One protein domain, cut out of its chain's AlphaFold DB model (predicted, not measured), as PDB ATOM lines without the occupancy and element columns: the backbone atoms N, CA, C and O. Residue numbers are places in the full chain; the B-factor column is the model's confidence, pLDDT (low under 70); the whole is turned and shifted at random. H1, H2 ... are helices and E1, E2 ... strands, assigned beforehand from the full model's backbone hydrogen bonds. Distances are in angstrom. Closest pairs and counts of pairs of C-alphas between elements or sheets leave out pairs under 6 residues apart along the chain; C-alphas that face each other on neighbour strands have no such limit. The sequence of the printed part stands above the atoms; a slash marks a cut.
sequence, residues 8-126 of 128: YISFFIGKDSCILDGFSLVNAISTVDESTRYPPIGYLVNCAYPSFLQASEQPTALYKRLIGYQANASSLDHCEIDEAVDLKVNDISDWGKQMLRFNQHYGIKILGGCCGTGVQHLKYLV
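This is residues 8 to 126 of the 128 residues of the protein "Hcy-binding domain-containing protein" of Beggiatoa sp. 4572_84 (UniProt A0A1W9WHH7). A small twisted sheet of four parallel strands is covered on one face by two helices set well apart, H1 over E1 and E2 and H4 over E3 and E4. H5 packs on H4 and the edge strand E4, short H2 packs on H4, and H3 lies off the sheet, beyond the strands' C-terminal ends. The printed part has 119 residues, with five named helices and four named strands in the order E1 H1 E2 H2 E3 H3 H4 E4 H5; the class is mixed, helices and strands. The sheet's order is E1 E2 E3 E4, and the whole is compact, with a radius of gyration of the C-alphas of 14.1 A and spans of 43 by 31 by 24 A.

Start at the inner strands E2, residues 43 to 48, and E3, residues 66 to 71: they are parallel, with N 70 and O 45 2.8 A apart. Edge strand E1, residues 9 to 11, pairs with E2 through N 11 and O 44, 2.9 A; edge strand E4, residues 110 to 113, pairs with E3 through N 69 and O 110, 2.8 A. The sheet is only just strongly twisted, its C-alphas lying up to 4.2 A off the best plane. Look over E3 and E4 for H4, residues 92 to 106, at a height over the sheet of 10.2 A; it runs along the strands, at 16 degrees to E4 on the local plane. H1, residues 25 to 35, is on the same face at a height of 10.0 A, on a local plane fitted to only 6 C-alphas of the sheet; it lies over E2 and, only just, with 3 C-alphas, over E1, slantwise to the strands. These helices make two layers with the sheet, H1 and H4 being apart. H5, residues 119 to 126, only grazes the sheet and touches H4, closest at the C-alphas of Ile 92 and His 121, 6.0 A, running the same way at a shallow tilt of 34 degrees, only just short of steep. H2, residues 50 to 53, also only grazes the sheet; H4 touches it with residues 95 to 99 alone, closest at the C-alphas of Pro 50 and Gln 98, 6.1 A. H3, residues 78 to 82, is not on the sheet and touches no helix. E1, H1, E2; E2, H2, E3; and E3, H3 H4, E4 are strand-helix-strand units, parallel neighbour strands with helices between, each with a right-handed crossover. Each O i to N i+4 pair is within hydrogen-bond range in H1, H3 and H5, and 10 of 11 are in H4; H2 is too short for such a pair.

Find C-alpha 9 at (151.710, 49.501, 75.367), where E1 begins. H4 runs 20.4 A from C-alpha 92 at (162.998, 35.137, 56.328); H1 is 15.5 A long, E2 14.1 A and E3 13.7 A. H5 ends at C-alpha 126, (152.386, 41.320, 52.463).

Look to the C-alphas of Arg 37 and Val 85 for the two farthest apart, 44.8 A. The long links are E1 to H1, residues 12 to 24, and H2 to E3, residues 54 to 65. The printed part has no cut; its mean pLDDT is 94.6, and no printed residue is under 70.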
ATOM      1  N   TYR A   8     148.729  52.812  73.879       74.31
ATOM      2  CA  TYR A   8     149.110  51.490  73.395       74.31
ATOM      3  C   TYR A   8     150.420  51.159  74.091       74.31
ATOM      4  O   TYR A   8     151.288  52.029  74.183       74.31
ATOM      5  N   ILE A   9     150.544  49.939  74.597       87.81
ATOM      6  CA  ILE A   9     151.710  49.501  75.367       87.81
ATOM      7  C   ILE A   9     152.311  48.296  74.658       87.81
ATOM      8  O   ILE A   9     151.578  47.436  74.169       87.81
ATOM      9  N   SER A  10     153.637  48.252  74.588       93.06
ATOM     10  CA  SER A  10     154.371  47.106  74.069       93.06
ATOM     11  C   SER A  10     155.251  46.520  75.165       93.06
ATOM     12  O   SER A  10     155.861  47.274  75.923       93.06
ATOM     13  N   PHE A  11     155.297  45.195  75.238       95.50
ATOM     14  CA  PHE A  11     156.167  44.448  76.137       95.50
ATOM     15  C   PHE A  11     157.315  43.794  75.371       95.50
ATOM     16  O   PHE A  11     157.209  43.496  74.180       95.50
ATOM     17  N   PHE A  12     158.392  43.519  76.095       92.38
ATOM     18  CA  PHE A  12     159.523  42.721  75.642       92.38
ATOM     19  C   PHE A  12     159.494  41.407  76.417       92.38
ATOM     20  O   PHE A  12     159.297  41.434  77.634       92.38
ATOM     21  N   ILE A  13     159.666  40.281  75.726       95.94
ATOM     22  CA  ILE A  13     159.613  38.947  76.337       95.94
ATOM     23  C   ILE A  13     160.895  38.155  76.075       95.94
ATOM     24  O   ILE A  13     161.573  38.369  75.066       95.94
ATOM     25  N   GLY A  14     161.215  37.243  76.990       94.69
ATOM     26  CA  GLY A  14     162.296  36.273  76.858       94.69
ATOM     27  C   GLY A  14     161.885  35.015  76.088       94.69
ATOM     28  O   GLY A  14     160.735  34.850  75.679       94.69
ATOM     29  N   LYS A  15     162.845  34.096  75.915       94.75
ATOM     30  CA  LYS A  15     162.643  32.776  75.278       94.75
ATOM     31  C   LYS A  15     161.604  31.912  76.009       94.75
ATOM     32  O   LYS A  15     161.036  31.003  75.410       94.75
ATOM     33  N   ASP A  16     161.360  32.202  77.282       94.31
ATOM     34  CA  ASP A  16     160.396  31.566  78.182       94.31
ATOM     35  C   ASP A  16     158.976  32.162  78.096       94.31
ATOM     36  O   ASP A  16     158.093  31.759  78.846       94.31
ATOM     37  N   SER A  17     158.722  33.086  77.162       94.69
ATOM     38  CA  SER A  17     157.446  33.806  76.994       94.69
ATOM     39  C   SER A  17     157.038  34.715  78.160       94.69
ATOM     40  O   SER A  17     155.893  35.182  78.214       94.69
ATOM     41  N   CYS A  18     157.959  34.995  79.078       96.25
ATOM     42  CA  CYS A  18     157.749  35.915  80.187       96.25
ATOM     43  C   CYS A  18     158.351  37.285  79.876       96.25
ATOM     44  O   CYS A  18     159.243  37.423  79.038       96.25
ATOM     45  N   ILE A  19     157.871  38.314  80.569       94.75
ATOM     46  CA  ILE A  19     158.582  39.588  80.679       94.75
ATOM     47  C   ILE A  19     159.928  39.328  81.368       94.75
ATOM     48  O   ILE A  19     160.090  38.339  82.077       94.75
ATOM     49  N   LEU A  20     160.913  40.200  81.143       89.75
ATOM     50  CA  LEU A  20     162.300  40.024  81.598       89.75
ATOM     51  C   LEU A  20     162.475  39.835  83.119       89.75
ATOM     52  O   LEU A  20     163.531  39.391  83.553       89.75
ATOM     53  N   ASP A  21     161.464  40.158  83.924       90.25
ATOM     54  CA  ASP A  21     161.419  39.911  85.371       90.25
ATOM     55  C   ASP A  21     160.787  38.552  85.749       90.25
ATOM     56  O   ASP A  21     160.581  38.267  86.929       90.25
ATOM     57  N   GLY A  22     160.483  37.708  84.760       93.00
ATOM     58  CA  GLY A  22     159.844  36.401  84.921       93.00
ATOM     59  C   GLY A  22     158.317  36.458  85.023       93.00
ATOM     60  O   GLY A  22     157.675  35.418  85.183       93.00
ATOM     61  N   PHE A  23     157.702  37.642  84.929       94.69
ATOM     62  CA  PHE A  23     156.251  37.768  85.001       94.69
ATOM     63  C   PHE A  23     155.592  37.353  83.682       94.69
ATOM     64  O   PHE A  23     156.027  37.744  82.598       94.69
ATOM     65  N   SER A  24     154.515  36.565  83.738       96.12
ATOM     66  CA  SER A  24     153.854  36.114  82.508       96.12
ATOM     67  C   SER A  24     153.196  37.283  81.769       96.12
ATOM     68  O   SER A  24     152.612  38.186  82.377       96.12
ATOM     69  N   LEU A  25     153.235  37.245  80.433       96.50
ATOM     70  CA  LEU A  25     152.686  38.316  79.594       96.50
ATOM     71  C   LEU A  25     151.189  38.565  79.853       96.50
ATOM     72  O   LEU A  25     150.742  39.710  79.893       96.50
ATOM     73  N   VAL A  26     150.410  37.498  80.063       96.44
ATOM     74  CA  VAL A  26     148.976  37.609  80.372       96.44
ATOM     75  C   VAL A  26     148.735  38.299  81.714       96.44
ATOM     76  O   VAL A  26     147.850  39.147  81.803       96.44
ATOM     77  N   ASN A  27     149.536  37.995  82.739       96.19
ATOM     78  CA  ASN A  27     149.375  38.605  84.055       96.19
ATOM     79  C   ASN A  27     149.771  40.078  84.015       96.19
ATOM     80  O   ASN A  27     149.067  40.905  84.586       96.19
ATOM     81  N   ALA A  28     150.835  40.422  83.285       95.50
ATOM     82  CA  ALA A  28     151.251  41.807  83.095       95.50
ATOM     83  C   ALA A  28     150.149  42.658  82.454       95.50
ATOM     84  O   ALA A  28     149.846  43.753  82.927       95.50
ATOM     85  N   ILE A  29     149.509  42.124  81.410       95.69
ATOM     86  CA  ILE A  29     148.364  42.759  80.752       95.69
ATOM     87  C   ILE A  29     147.204  42.947  81.735       95.69
ATOM     88  O   ILE A  29     146.677  44.056  81.834       95.69
ATOM     89  N   SER A  30     146.838  41.906  82.490       95.50
ATOM     90  CA  SER A  30     145.763  41.993  83.490       95.50
ATOM     91  C   SER A  30     146.067  43.036  84.566       95.50
ATOM     92  O   SER A  30     145.203  43.842  84.890       95.50
ATOM     93  N   THR A  31     147.306  43.100  85.061       95.44
ATOM     94  CA  THR A  31     147.723  44.106  86.050       95.44
ATOM     95  C   THR A  31     147.570  45.530  85.513       95.44
ATOM     96  O   THR A  31     147.091  46.410  86.231       95.44
ATOM     97  N   VAL A  32     147.938  45.787  84.254       93.88
ATOM     98  CA  VAL A  32     147.742  47.114  83.648       93.88
ATOM     99  C   VAL A  32     146.254  47.424  83.462       93.88
ATOM    100  O   VAL A  32     145.816  48.531  83.782       93.88
ATOM    101  N   ASP A  33     145.463  46.461  82.988       93.75
ATOM    102  CA  ASP A  33     144.019  46.642  82.799       93.75
ATOM    103  C   ASP A  33     143.294  46.931  84.127       93.75
ATOM    104  O   ASP A  33     142.441  47.815  84.180       93.75
ATOM    105  N   GLU A  34     143.663  46.243  85.211       95.31
ATOM    106  CA  GLU A  34     143.062  46.402  86.544       95.31
ATOM    107  C   GLU A  34     143.524  47.675  87.271       95.31
ATOM    108  O   GLU A  34     142.769  48.260  88.050       95.31
ATOM    109  N   SER A  35     144.751  48.135  87.011       93.38
ATOM    110  CA  SER A  35     145.329  49.325  87.657       93.38
ATOM    111  C   SER A  35     144.988  50.644  86.958       93.38
ATOM    112  O   SER A  35     145.336  51.718  87.459       93.38
ATOM    113  N   THR A  36     144.299  50.602  85.812       88.75
ATOM    114  CA  THR A  36     143.988  51.797  85.022       88.75
ATOM    115  C   THR A  36     142.486  52.013  84.862       88.75
ATOM    116  O   THR A  36     141.712  51.113  84.566       88.75
ATOM    117  N   ARG A  37     142.044  53.271  85.001       88.81
ATOM    118  CA  ARG A  37     140.638  53.649  84.756       88.81
ATOM    119  C   ARG A  37     140.237  53.501  83.282       88.81
ATOM    120  O   ARG A  37     139.065  53.296  82.979       88.81
ATOM    121  N   TYR A  38     141.201  53.669  82.379       87.44
ATOM    122  CA  TYR A  38     141.019  53.607  80.932       87.44
ATOM    123  C   TYR A  38     142.104  52.705  80.340       87.44
ATOM    124  O   TYR A  38     143.180  53.209  79.997       87.44
ATOM    125  N   PRO A  39     141.855  51.389  80.250       88.94
ATOM    126  CA  PRO A  39     142.857  50.460  79.758       88.94
ATOM    127  C   PRO A  39     143.216  50.741  78.289       88.94
ATOM    128  O   PRO A  39     142.375  51.237  77.525       88.94
ATOM    129  N   PRO A  40     144.449  50.410  77.859       91.69
ATOM    130  CA  PRO A  40     144.835  50.417  76.452       91.69
ATOM    131  C   PRO A  40     143.845  49.629  75.596       91.69
ATOM    132  O   PRO A  40     143.262  48.638  76.043       91.69
ATOM    133  N   ILE A  41     143.681  50.005  74.329       91.00
ATOM    134  CA  ILE A  41     142.804  49.212  73.451       91.00
ATOM    135  C   ILE A  41     143.387  47.830  73.147       91.00
ATOM    136  O   ILE A  41     142.652  46.905  72.820       91.00
ATOM    137  N   GLY A  42     144.700  47.687  73.305       93.94
ATOM    138  CA  GLY A  42     145.413  46.432  73.230       93.94
ATOM    139  C   GLY A  42     146.901  46.639  73.458       93.94
ATOM    140  O   GLY A  42     147.383  47.765  73.629       93.94
ATOM    141  N   TYR A  43     147.604  45.521  73.440       96.56
ATOM    142  CA  TYR A  43     149.017  45.421  73.748       96.56
ATOM    143  C   TYR A  43     149.774  44.844  72.562       96.56
ATOM    144  O   TYR A  43     149.206  44.140  71.721       96.56
ATOM    145  N   LEU A  44     151.058  45.155  72.497       97.12
ATOM    146  CA  LEU A  44     151.978  44.609  71.518       97.12
ATOM    147  C   LEU A  44     153.098  43.848  72.229       97.12
ATOM    148  O   LEU A  44     153.354  44.053  73.415       97.12
ATOM    149  N   VAL A  45     153.771  42.981  71.486       97.50
ATOM    150  CA  VAL A  45     155.113  42.512  71.833       97.50
ATOM    151  C   VAL A  45     156.082  43.049  70.794       97.50
ATOM    152  O   VAL A  45     155.794  43.004  69.596       97.50
ATOM    153  N   ASN A  46     157.233  43.547  71.232       95.88
ATOM    154  CA  ASN A  46     158.312  43.950  70.343       95.88
ATOM    155  C   ASN A  46     159.668  43.444  70.844       95.88
ATOM    156  O   ASN A  46     159.806  43.010  71.982       95.88
ATOM    157  N   CYS A  47     160.670  43.508  69.968       95.06
ATOM    158  CA  CYS A  47     162.040  43.074  70.246       95.06
ATOM    159  C   CYS A  47     162.187  41.608  70.698       95.06
ATOM    160  O   CYS A  47     163.138  41.259  71.384       95.06
ATOM    161  N   ALA A  48     161.267  40.735  70.299       96.31
ATOM    162  CA  ALA A  48     161.351  39.301  70.552       96.31
ATOM    163  C   ALA A  48     161.245  38.538  69.229       96.31
ATOM    164  O   ALA A  48     160.587  38.996  68.293       96.31
ATOM    165  N   TYR A  49     161.920  37.398  69.107       97.56
ATOM    166  CA  TYR A  49     161.765  36.536  67.932       97.56
ATOM    167  C   TYR A  49     160.420  35.794  67.997       97.56
ATOM    168  O   TYR A  49     159.984  35.480  69.104       97.56
ATOM    169  N   PRO A  50     159.759  35.454  66.870       97.69
ATOM    170  CA  PRO A  50     158.401  34.904  66.908       97.69
ATOM    171  C   PRO A  50     158.260  33.664  67.807       97.69
ATOM    172  O   PRO A  50     157.299  33.552  68.565       97.69
ATOM    173  N   SER A  51     159.238  32.756  67.817       97.31
ATOM    174  CA  SER A  51     159.155  31.545  68.648       97.31
ATOM    175  C   SER A  51     159.084  31.823  70.156       97.31
ATOM    176  O   SER A  51     158.556  30.992  70.892       97.31
ATOM    177  N   PHE A  52     159.533  32.996  70.619       97.31
ATOM    178  CA  PHE A  52     159.574  33.354  72.041       97.31
ATOM    179  C   PHE A  52     158.180  33.520  72.644       97.31
ATOM    180  O   PHE A  52     158.047  33.468  73.855       97.31
ATOM    181  N   LEU A  53     157.137  33.721  71.831       97.50
ATOM    182  CA  LEU A  53     155.764  33.813  72.336       97.50
ATOM    183  C   LEU A  53     155.207  32.450  72.781       97.50
ATOM    184  O   LEU A  53     154.222  32.416  73.515       97.50
ATOM    185  N   GLN A  54     155.766  31.348  72.260       97.06
ATOM    186  CA  GLN A  54     155.259  29.982  72.446       97.06
ATOM    187  C   GLN A  54     153.731  29.916  72.288       97.06
ATOM    188  O   GLN A  54     152.990  29.454  73.151       97.06
ATOM    189  N   ALA A  55     153.229  30.447  71.169       96.69
ATOM    190  CA  ALA A  55     151.824  30.831  71.039       96.69
ATOM    191  C   ALA A  55     150.800  29.698  71.294       96.69
ATOM    192  O   ALA A  55     149.665  29.953  71.694       96.69
ATOM    193  N   SER A  56     151.163  28.435  71.071       96.75
ATOM    194  CA  SER A  56     150.296  27.284  71.382       96.75
ATOM    195  C   SER A  56     150.097  27.032  72.873       96.75
ATOM    196  O   SER A  56     149.117  26.393  73.237       96.75
ATOM    197  N   GLU A  57     151.007  27.518  73.709       96.69
ATOM    198  CA  GLU A  57     151.040  27.278  75.153       96.69
ATOM    199  C   GLU A  57     150.424  28.445  75.938       96.69
ATOM    200  O   GLU A  57     150.081  28.310  77.111       96.69
ATOM    201  N   GLN A  58     150.216  29.586  75.277       96.94
ATOM    202  CA  GLN A  58     149.615  30.763  75.890       96.94
ATOM    203  C   GLN A  58     148.107  30.594  76.129       96.94
ATOM    204  O   GLN A  58     147.390  30.043  75.284       96.94
ATOM    205  N   PRO A  59     147.574  31.151  77.231       96.69
ATOM    206  CA  PRO A  59     146.144  31.128  77.490       96.69
ATOM    207  C   PRO A  59     145.389  31.941  76.437       96.69
ATOM    208  O   PRO A  59     145.781  33.048  76.072       96.69
ATOM    209  N   THR A  60     144.229  31.444  76.009       95.19
ATOM    210  CA  THR A  60     143.401  32.097  74.975       95.19
ATOM    211  C   THR A  60     142.978  33.525  75.335       95.19
ATOM    212  O   THR A  60     142.734  34.341  74.447       95.19
ATOM    213  N   ALA A  61     142.919  33.853  76.631       95.38
ATOM    214  CA  ALA A  61     142.645  35.199  77.125       95.38
ATOM    215  C   ALA A  61     143.691  36.232  76.669       95.38
ATOM    216  O   ALA A  61     143.316  37.376  76.407       95.38
ATOM    217  N   LEU A  62     144.958  35.827  76.498       97.12
ATOM    218  CA  LEU A  62     146.030  36.695  76.005       97.12
ATOM    219  C   LEU A  62     145.652  37.324  74.658       97.12
ATOM    220  O   LEU A  62     145.745  38.536  74.472       97.12
ATOM    221  N   TYR A  63     145.146  36.506  73.736       97.31
ATOM    222  CA  TYR A  63     144.847  36.913  72.361       97.31
ATOM    223  C   TYR A  63     143.635  37.835  72.222       97.31
ATOM    224  O   TYR A  63     143.422  38.422  71.166       97.31
ATOM    225  N   LYS A  64     142.861  38.034  73.296       95.81
ATOM    226  CA  LYS A  64     141.823  39.074  73.331       95.81
ATOM    227  C   LYS A  64     142.414  40.480  73.462       95.81
ATOM    228  O   LYS A  64     141.729  41.455  73.160       95.81
ATOM    229  N   ARG A  65     143.650  40.590  73.962       96.56
ATOM    230  CA  ARG A  65     144.307  41.861  74.306       96.56
ATOM    231  C   ARG A  65     145.608  42.081  73.535       96.56
ATOM    232  O   ARG A  65     145.940  43.230  73.256       96.56
ATOM    233  N   LEU A  66     146.320  41.018  73.163       97.38
ATOM    234  CA  LEU A  66     147.526  41.087  72.340       97.38
ATOM    235  C   LEU A  66     147.153  41.312  70.867       97.38
ATOM    236  O   LEU A  66     146.746  40.391  70.163       97.38
ATOM    237  N   ILE A  67     147.282  42.554  70.404       97.00
ATOM    238  CA  ILE A  67     146.859  42.977  69.062       97.00
ATOM    239  C   ILE A  67     148.017  43.098  68.073       97.00
ATOM    240  O   ILE A  67     147.763  43.173  66.868       97.00
ATOM    241  N   GLY A  68     149.265  43.115  68.550       97.62
ATOM    242  CA  GLY A  68     150.428  43.275  67.686       97.62
ATOM    243  C   GLY A  68     151.675  42.512  68.110       97.62
ATOM    244  O   GLY A  68     151.890  42.250  69.289       97.62
ATOM    245  N   TYR A  69     152.509  42.193  67.125       98.31
ATOM    246  CA  TYR A  69     153.821  41.587  67.307       98.31
ATOM    247  C   TYR A  69     154.816  42.198  66.310       98.31
ATOM    248  O   TYR A  69     154.593  42.173  65.098       98.31
ATOM    249  N   GLN A  70     155.910  42.765  66.815       97.75
ATOM    250  CA  GLN A  70     156.989  43.370  66.032       97.75
ATOM    251  C   GLN A  70     158.294  42.627  66.312       97.75
ATOM    252  O   GLN A  70     159.005  42.932  67.272       97.75
ATOM    253  N   ALA A  71     158.585  41.619  65.496       97.56
ATOM    254  CA  ALA A  71     159.599  40.632  65.838       97.56
ATOM    255  C   ALA A  71     161.023  41.050  65.463       97.56
ATOM    256  O   ALA A  71     161.224  41.760  64.479       97.56
ATOM    257  N   ASN A  72     162.017  40.551  66.196       97.25
ATOM    258  CA  ASN A  72     163.419  40.616  65.770       97.25
ATOM    259  C   ASN A  72     163.683  39.678  64.591       97.25
ATOM    260  O   ASN A  72     162.974  38.688  64.407       97.25
ATOM    261  N   ALA A  73     164.717  39.980  63.806       96.75
ATOM    262  CA  ALA A  73     165.148  39.134  62.694       96.75
ATOM    263  C   ALA A  73     165.926  37.890  63.139       96.75
ATOM    264  O   ALA A  73     165.983  36.920  62.387       96.75
ATOM    265  N   SER A  74     166.521  37.906  64.336       95.88
ATOM    266  CA  SER A  74     167.248  36.767  64.901       95.88
ATOM    267  C   SER A  74     166.555  36.164  66.114       95.88
ATOM    268  O   SER A  74     165.983  36.900  66.915       95.88
ATOM    269  N   SER A  75     166.708  34.853  66.304       95.00
ATOM    270  CA  SER A  75     166.271  34.102  67.490       95.00
ATOM    271  C   SER A  75     167.206  34.221  68.696       95.00
ATOM    272  O   SER A  75     167.036  33.498  69.678       95.00
ATOM    273  N   LEU A  76     168.212  35.089  68.603       91.38
ATOM    274  CA  LEU A  76     169.069  35.458  69.721       91.38
ATOM    275  C   LEU A  76     168.266  36.249  70.758       91.38
ATOM    276  O   LEU A  76     167.373  37.023  70.402       91.38
ATOM    277  N   ASP A  77     168.559  36.025  72.035       84.19
ATOM    278  CA  ASP A  77     168.023  36.849  73.114       84.19
ATOM    279  C   ASP A  77     168.757  38.194  73.226       84.19
ATOM    280  O   ASP A  77     169.674  38.506  72.471       84.19
ATOM    281  N   HIS A  78     168.295  39.036  74.145       79.31
ATOM    282  CA  HIS A  78     168.758  40.414  74.268       79.31
ATOM    283  C   HIS A  78     170.251  40.518  74.601       79.31
ATOM    284  O   HIS A  78     170.917  41.389  74.051       79.31
ATOM    285  N   CYS A  79     170.772  39.633  75.456       81.81
ATOM    286  CA  CYS A  79     172.190  39.627  75.811       81.81
ATOM    287  C   CYS A  79     173.030  39.159  74.620       81.81
ATOM    288  O   CYS A  79     174.022  39.788  74.270       81.81
ATOM    289  N   GLU A  80     172.581  38.100  73.941       84.38
ATOM    290  CA  GLU A  80     173.245  37.581  72.743       84.38
ATOM    291  C   GLU A  80     173.264  38.599  71.586       84.38
ATOM    292  O   GLU A  80     174.214  38.627  70.805       84.38
ATOM    293  N   ILE A  81     172.222  39.430  71.454       81.88
ATOM    294  CA  ILE A  81     172.162  40.508  70.455       81.88
ATOM    295  C   ILE A  81     173.137  41.637  70.803       81.88
ATOM    296  O   ILE A  81     173.771  42.171  69.896       81.88
ATOM    297  N   ASP A  82     173.251  42.005  72.079       83.81
ATOM    298  CA  ASP A  82     174.146  43.078  72.532       83.81
ATOM    299  C   ASP A  82     175.626  42.716  72.325       83.81
ATOM    300  O   ASP A  82     176.436  43.547  71.920       83.81
ATOM    301  N   GLU A  83     175.969  41.439  72.509       86.50
ATOM    302  CA  GLU A  83     177.324  40.917  72.300       86.50
ATOM    303  C   GLU A  83     177.640  40.580  70.826       86.50
ATOM    304  O   GLU A  83     178.777  40.229  70.486       86.50
ATOM    305  N   ALA A  84     176.662  40.669  69.919       86.06
ATOM    306  CA  ALA A  84     176.851  40.294  68.524       86.06
ATOM    307  C   ALA A  84     177.673  41.339  67.749       86.06
ATOM    308  O   ALA A  84     177.269  42.484  67.570       86.06
ATOM    309  N   VAL A  85     178.806  40.905  67.188       85.69
ATOM    310  CA  VAL A  85     179.687  41.761  66.366       85.69
ATOM    311  C   VAL A  85     179.075  42.088  64.996       85.69
ATOM    312  O   VAL A  85     179.312  43.159  64.444       85.69
ATOM    313  N   ASP A  86     178.264  41.175  64.460       89.12
ATOM    314  CA  ASP A  86     177.625  41.300  63.150       89.12
ATOM    315  C   ASP A  86     176.112  41.170  63.269       89.12
ATOM    316  O   ASP A  86     175.602  40.432  64.116       89.12
ATOM    317  N   LEU A  87     175.396  41.791  62.329       87.94
ATOM    318  CA  LEU A  87     173.953  41.632  62.198       87.94
ATOM    319  C   LEU A  87     173.579  40.154  62.018       87.94
ATOM    320  O   LEU A  87     173.992  39.503  61.055       87.94
ATOM    321  N   LYS A  88     172.750  39.637  62.926       92.38
ATOM    322  CA  LYS A  88     172.214  38.277  62.854       92.38
ATOM    323  C   LYS A  88     170.790  38.305  62.321       92.38
ATOM    324  O   LYS A  88     169.962  39.102  62.755       92.38
ATOM    325  N   VAL A  89     170.521  37.433  61.355       94.25
ATOM    326  CA  VAL A  89     169.227  37.305  60.682       94.25
ATOM    327  C   VAL A  89     168.982  35.822  60.437       94.25
ATOM    328  O   VAL A  89     169.815  35.151  59.828       94.25
ATOM    329  N   ASN A  90     167.865  35.304  60.942       95.81
ATOM    330  CA  ASN A  90     167.390  33.961  60.625       95.81
ATOM    331  C   ASN A  90     166.719  33.941  59.240       95.81
ATOM    332  O   ASN A  90     166.534  34.973  58.596       95.81
ATOM    333  N   ASP A  91     166.355  32.751  58.761       97.25
ATOM    334  CA  ASP A  91     165.662  32.610  57.482       97.25
ATOM    335  C   ASP A  91     164.340  33.401  57.464       97.25
ATOM    336  O   ASP A  91     163.477  33.239  58.328       97.25
ATOM    337  N   ILE A  92     164.166  34.250  56.446       97.69
ATOM    338  CA  ILE A  92     162.998  35.137  56.328       97.69
ATOM    339  C   ILE A  92     161.709  34.335  56.132       97.69
ATOM    340  O   ILE A  92     160.650  34.763  56.591       97.69
ATOM    341  N   SER A  93     161.774  33.187  55.451       97.81
ATOM    342  CA  SER A  93     160.596  32.349  55.231       97.81
ATOM    343  C   SER A  93     160.155  31.667  56.526       97.81
ATOM    344  O   SER A  93     158.959  31.643  56.811       97.81
ATOM    345  N   ASP A  94     161.085  31.150  57.331       97.81
ATOM    346  CA  ASP A  94     160.778  30.647  58.676       97.81
ATOM    347  C   ASP A  94     160.154  31.742  59.555       97.81
ATOM    348  O   ASP A  94     159.033  31.582  60.051       97.81
ATOM    349  N   TRP A  95     160.826  32.893  59.658       98.38
ATOM    350  CA  TRP A  95     160.334  34.049  60.408       98.38
ATOM    351  C   TRP A  95     158.924  34.460  59.959       98.38
ATOM    352  O   TRP A  95     158.011  34.620  60.770       98.38
ATOM    353  N   GLY A  96     158.723  34.576  58.646       98.25
ATOM    354  CA  GLY A  96     157.474  35.019  58.045       98.25
ATOM    355  C   GLY A  96     156.320  34.049  58.269       98.25
ATOM    356  O   GLY A  96     155.227  34.483  58.630       98.25
ATOM    357  N   LYS A  97     156.553  32.735  58.145       98.31
ATOM    358  CA  LYS A  97     155.536  31.709  58.445       98.31
ATOM    359  C   LYS A  97     155.076  31.778  59.896       98.31
ATOM    360  O   LYS A  97     153.877  31.701  60.161       98.31
ATOM    361  N   GLN A  98     156.009  31.946  60.834       98.12
ATOM    362  CA  GLN A  98     155.672  32.075  62.253       98.12
ATOM    363  C   GLN A  98     154.864  33.351  62.526       98.12
ATOM    364  O   GLN A  98     153.860  33.305  63.237       98.12
ATOM    365  N   MET A  99     155.236  34.467  61.898       98.44
ATOM    366  CA  MET A  99     154.498  35.728  62.011       98.44
ATOM    367  C   MET A  99     153.091  35.642  61.409       98.44
ATOM    368  O   MET A  99     152.126  36.056  62.047       98.44
ATOM    369  N   LEU A 100     152.926  35.057  60.221       98.50
ATOM    370  CA  LEU A 100     151.605  34.879  59.606       98.50
ATOM    371  C   LEU A 100     150.714  33.937  60.424       98.50
ATOM    372  O   LEU A 100     149.516  34.194  60.562       98.50
ATOM    373  N   ARG A 101     151.298  32.915  61.065       98.19
ATOM    374  CA  ARG A 101     150.588  32.033  62.002       98.19
ATOM    375  C   ARG A 101     149.943  32.816  63.152       98.19
ATOM    376  O   ARG A 101     148.836  32.471  63.567       98.19
ATOM    377  N   PHE A 102     150.584  33.878  63.648       98.31
ATOM    378  CA  PHE A 102     149.999  34.757  64.667       98.31
ATOM    379  C   PHE A 102     148.715  35.433  64.204       98.31
ATOM    380  O   PHE A 102     147.740  35.492  64.956       98.31
ATOM    381  N   ASN A 103     148.682  35.903  62.962       98.00
ATOM    382  CA  ASN A 103     147.477  36.502  62.410       98.00
ATOM    383  C   ASN A 103     146.388  35.458  62.150       98.00
ATOM    384  O   ASN A 103     145.252  35.632  62.597       98.00
ATOM    385  N   GLN A 104     146.755  34.365  61.481       97.81
ATOM    386  CA  GLN A 104     145.822  33.355  60.984       97.81
ATOM    387  C   GLN A 104     145.176  32.536  62.107       97.81
ATOM    388  O   GLN A 104     143.980  32.266  62.050       97.81
ATOM    389  N   HIS A 105     145.941  32.150  63.135       97.81
ATOM    390  CA  HIS A 105     145.452  31.247  64.184       97.81
ATOM    391  C   HIS A 105     145.146  31.942  65.510       97.81
ATOM    392  O   HIS A 105     144.318  31.451  66.272       97.81
ATOM    393  N   TYR A 106     145.793  33.075  65.788       97.69
ATOM    394  CA  TYR A 106     145.682  33.758  67.081       97.69
ATOM    395  C   TYR A 106     145.082  35.163  66.974       97.69
ATOM    396  O   TYR A 106     144.867  35.824  67.984       97.69
ATOM    397  N   GLY A 107     144.770  35.626  65.761       96.94
ATOM    398  CA  GLY A 107     144.066  36.884  65.545       96.94
ATOM    399  C   GLY A 107     144.900  38.146  65.775       96.94
ATOM    400  O   GLY A 107     144.315  39.229  65.775       96.94
ATOM    401  N   ILE A 108     146.228  38.046  65.911       97.75
ATOM    402  CA  ILE A 108     147.121  39.208  66.063       97.75
ATOM    403  C   ILE A 108     147.100  40.029  64.766       97.75
ATOM    404  O   ILE A 108     147.406  39.527  63.684       97.75
ATOM    405  N   LYS A 109     146.681  41.295  64.846       96.19
ATOM    406  CA  LYS A 109     146.352  42.111  63.663       96.19
ATOM    407  C   LYS A 109     147.525  42.921  63.139       96.19
ATOM    408  O   LYS A 109     147.611  43.148  61.937       96.19
ATOM    409  N   ILE A 110     148.407  43.362  64.027       96.81
ATOM    410  CA  ILE A 110     149.545  44.207  63.680       96.81
ATOM    411  C   ILE A 110     150.786  43.322  63.652       96.81
ATOM    412  O   ILE A 110     151.298  42.940  64.699       96.81
ATOM    413  N   LEU A 111     151.269  42.989  62.459       98.31
ATOM    414  CA  LEU A 111     152.529  42.274  62.282       98.31
ATOM    415  C   LEU A 111     153.586  43.233  61.747       98.31
ATOM    416  O   LEU A 111     153.313  44.041  60.859       98.31
ATOM    417  N   GLY A 112     154.799  43.139  62.273       97.38
ATOM    418  CA  GLY A 112     155.904  43.960  61.809       97.38
ATOM    419  C   GLY A 112     157.246  43.447  62.288       97.38
ATOM    420  O   GLY A 112     157.363  42.358  62.849       97.38
ATOM    421  N   GLY A 113     158.262  44.264  62.060       96.94
ATOM    422  CA  GLY A 113     159.624  43.969  62.455       96.94
ATOM    423  C   GLY A 113     160.176  44.959  63.480       96.94
ATOM    424  O   GLY A 113     159.677  46.080  63.612       96.94
ATOM    425  N   CYS A 114     161.190  44.510  64.209       95.75
ATOM    426  CA  CYS A 114     161.994  45.271  65.155       95.75
ATOM    427  C   CYS A 114     163.485  45.100  64.792       95.75
ATOM    428  O   CYS A 114     163.837  45.222  63.613       95.75
ATOM    429  N   CYS A 115     164.369  44.826  65.752       94.62
ATOM    430  CA  CYS A 115     165.812  44.782  65.524       94.62
ATOM    431  C   CYS A 115     166.207  43.765  64.441       94.62
ATOM    432  O   CYS A 115     165.750  42.621  64.414       94.62
ATOM    433  N   GLY A 116     167.042  44.226  63.510       93.88
ATOM    434  CA  GLY A 116     167.564  43.458  62.378       93.88
ATOM    435  C   GLY A 116     166.576  43.141  61.253       93.88
ATOM    436  O   GLY A 116     166.984  42.623  60.214       93.88
ATOM    437  N   THR A 117     165.293  43.472  61.406       96.62
ATOM    438  CA  THR A 117     164.329  43.287  60.316       96.62
ATOM    439  C   THR A 117     164.486  44.362  59.245       96.62
ATOM    440  O   THR A 117     164.862  45.502  59.510       96.62
ATOM    441  N   GLY A 118     164.183  43.992  58.004       95.75
ATOM    442  CA  GLY A 118     164.315  44.876  56.848       95.75
ATOM    443  C   GLY A 118     163.194  44.682  55.835       95.75
ATOM    444  O   GLY A 118     162.280  43.882  56.036       95.75
ATOM    445  N   VAL A 119     163.293  45.376  54.698       97.44
ATOM    446  CA  VAL A 119     162.257  45.402  53.645       97.44
ATOM    447  C   VAL A 119     161.826  44.002  53.197       97.44
ATOM    448  O   VAL A 119     160.648  43.789  52.934       97.44
ATOM    449  N   GLN A 120     162.747  43.039  53.132       97.62
ATOM    450  CA  GLN A 120     162.421  41.674  52.706       97.62
ATOM    451  C   GLN A 120     161.497  40.943  53.693       97.62
ATOM    452  O   GLN A 120     160.626  40.196  53.261       97.62
ATOM    453  N   HIS A 121     161.612  41.221  54.997       98.25
ATOM    454  CA  HIS A 121     160.718  40.664  56.016       98.25
ATOM    455  C   HIS A 121     159.299  41.218  55.846       98.25
ATOM    456  O   HIS A 121     158.331  40.467  55.803       98.25
ATOM    457  N   LEU A 122     159.179  42.538  55.669       97.94
ATOM    458  CA  LEU A 122     157.881  43.186  55.457       97.94
ATOM    459  C   LEU A 122     157.235  42.750  54.137       97.94
ATOM    460  O   LEU A 122     156.039  42.481  54.106       97.94
ATOM    461  N   LYS A 123     158.020  42.619  53.059       98.25
ATOM    462  CA  LYS A 123     157.537  42.066  51.785       98.25
ATOM    463  C   LYS A 123     156.994  40.652  51.953       98.25
ATOM    464  O   LYS A 123     155.976  40.340  51.350       98.25
ATOM    465  N   TYR A 124     157.637  39.815  52.771       98.44
ATOM    466  CA  TYR A 124     157.136  38.470  53.032       98.44
ATOM    467  C   TYR A 124     155.720  38.502  53.618       98.44
ATOM    468  O   TYR A 124     154.854  37.819  53.082       98.44
ATOM    469  N   LEU A 125     155.483  39.335  54.642       97.81
ATOM    470  CA  LEU A 125     154.182  39.462  55.322       97.81
ATOM    471  C   LEU A 125     153.051  39.989  54.431       97.81
ATOM    472  O   LEU A 125     151.887  39.780  54.745       97.81
ATOM    473  N   VAL A 126     153.381  40.741  53.381       97.00
ATOM    474  CA  VAL A 126     152.386  41.320  52.463       97.00
ATOM    475  C   VAL A 126     152.092  40.383  51.290       97.00
ATOM    476  O   VAL A 126     151.004  40.431  50.724       97.00
TER     477      VAL A 126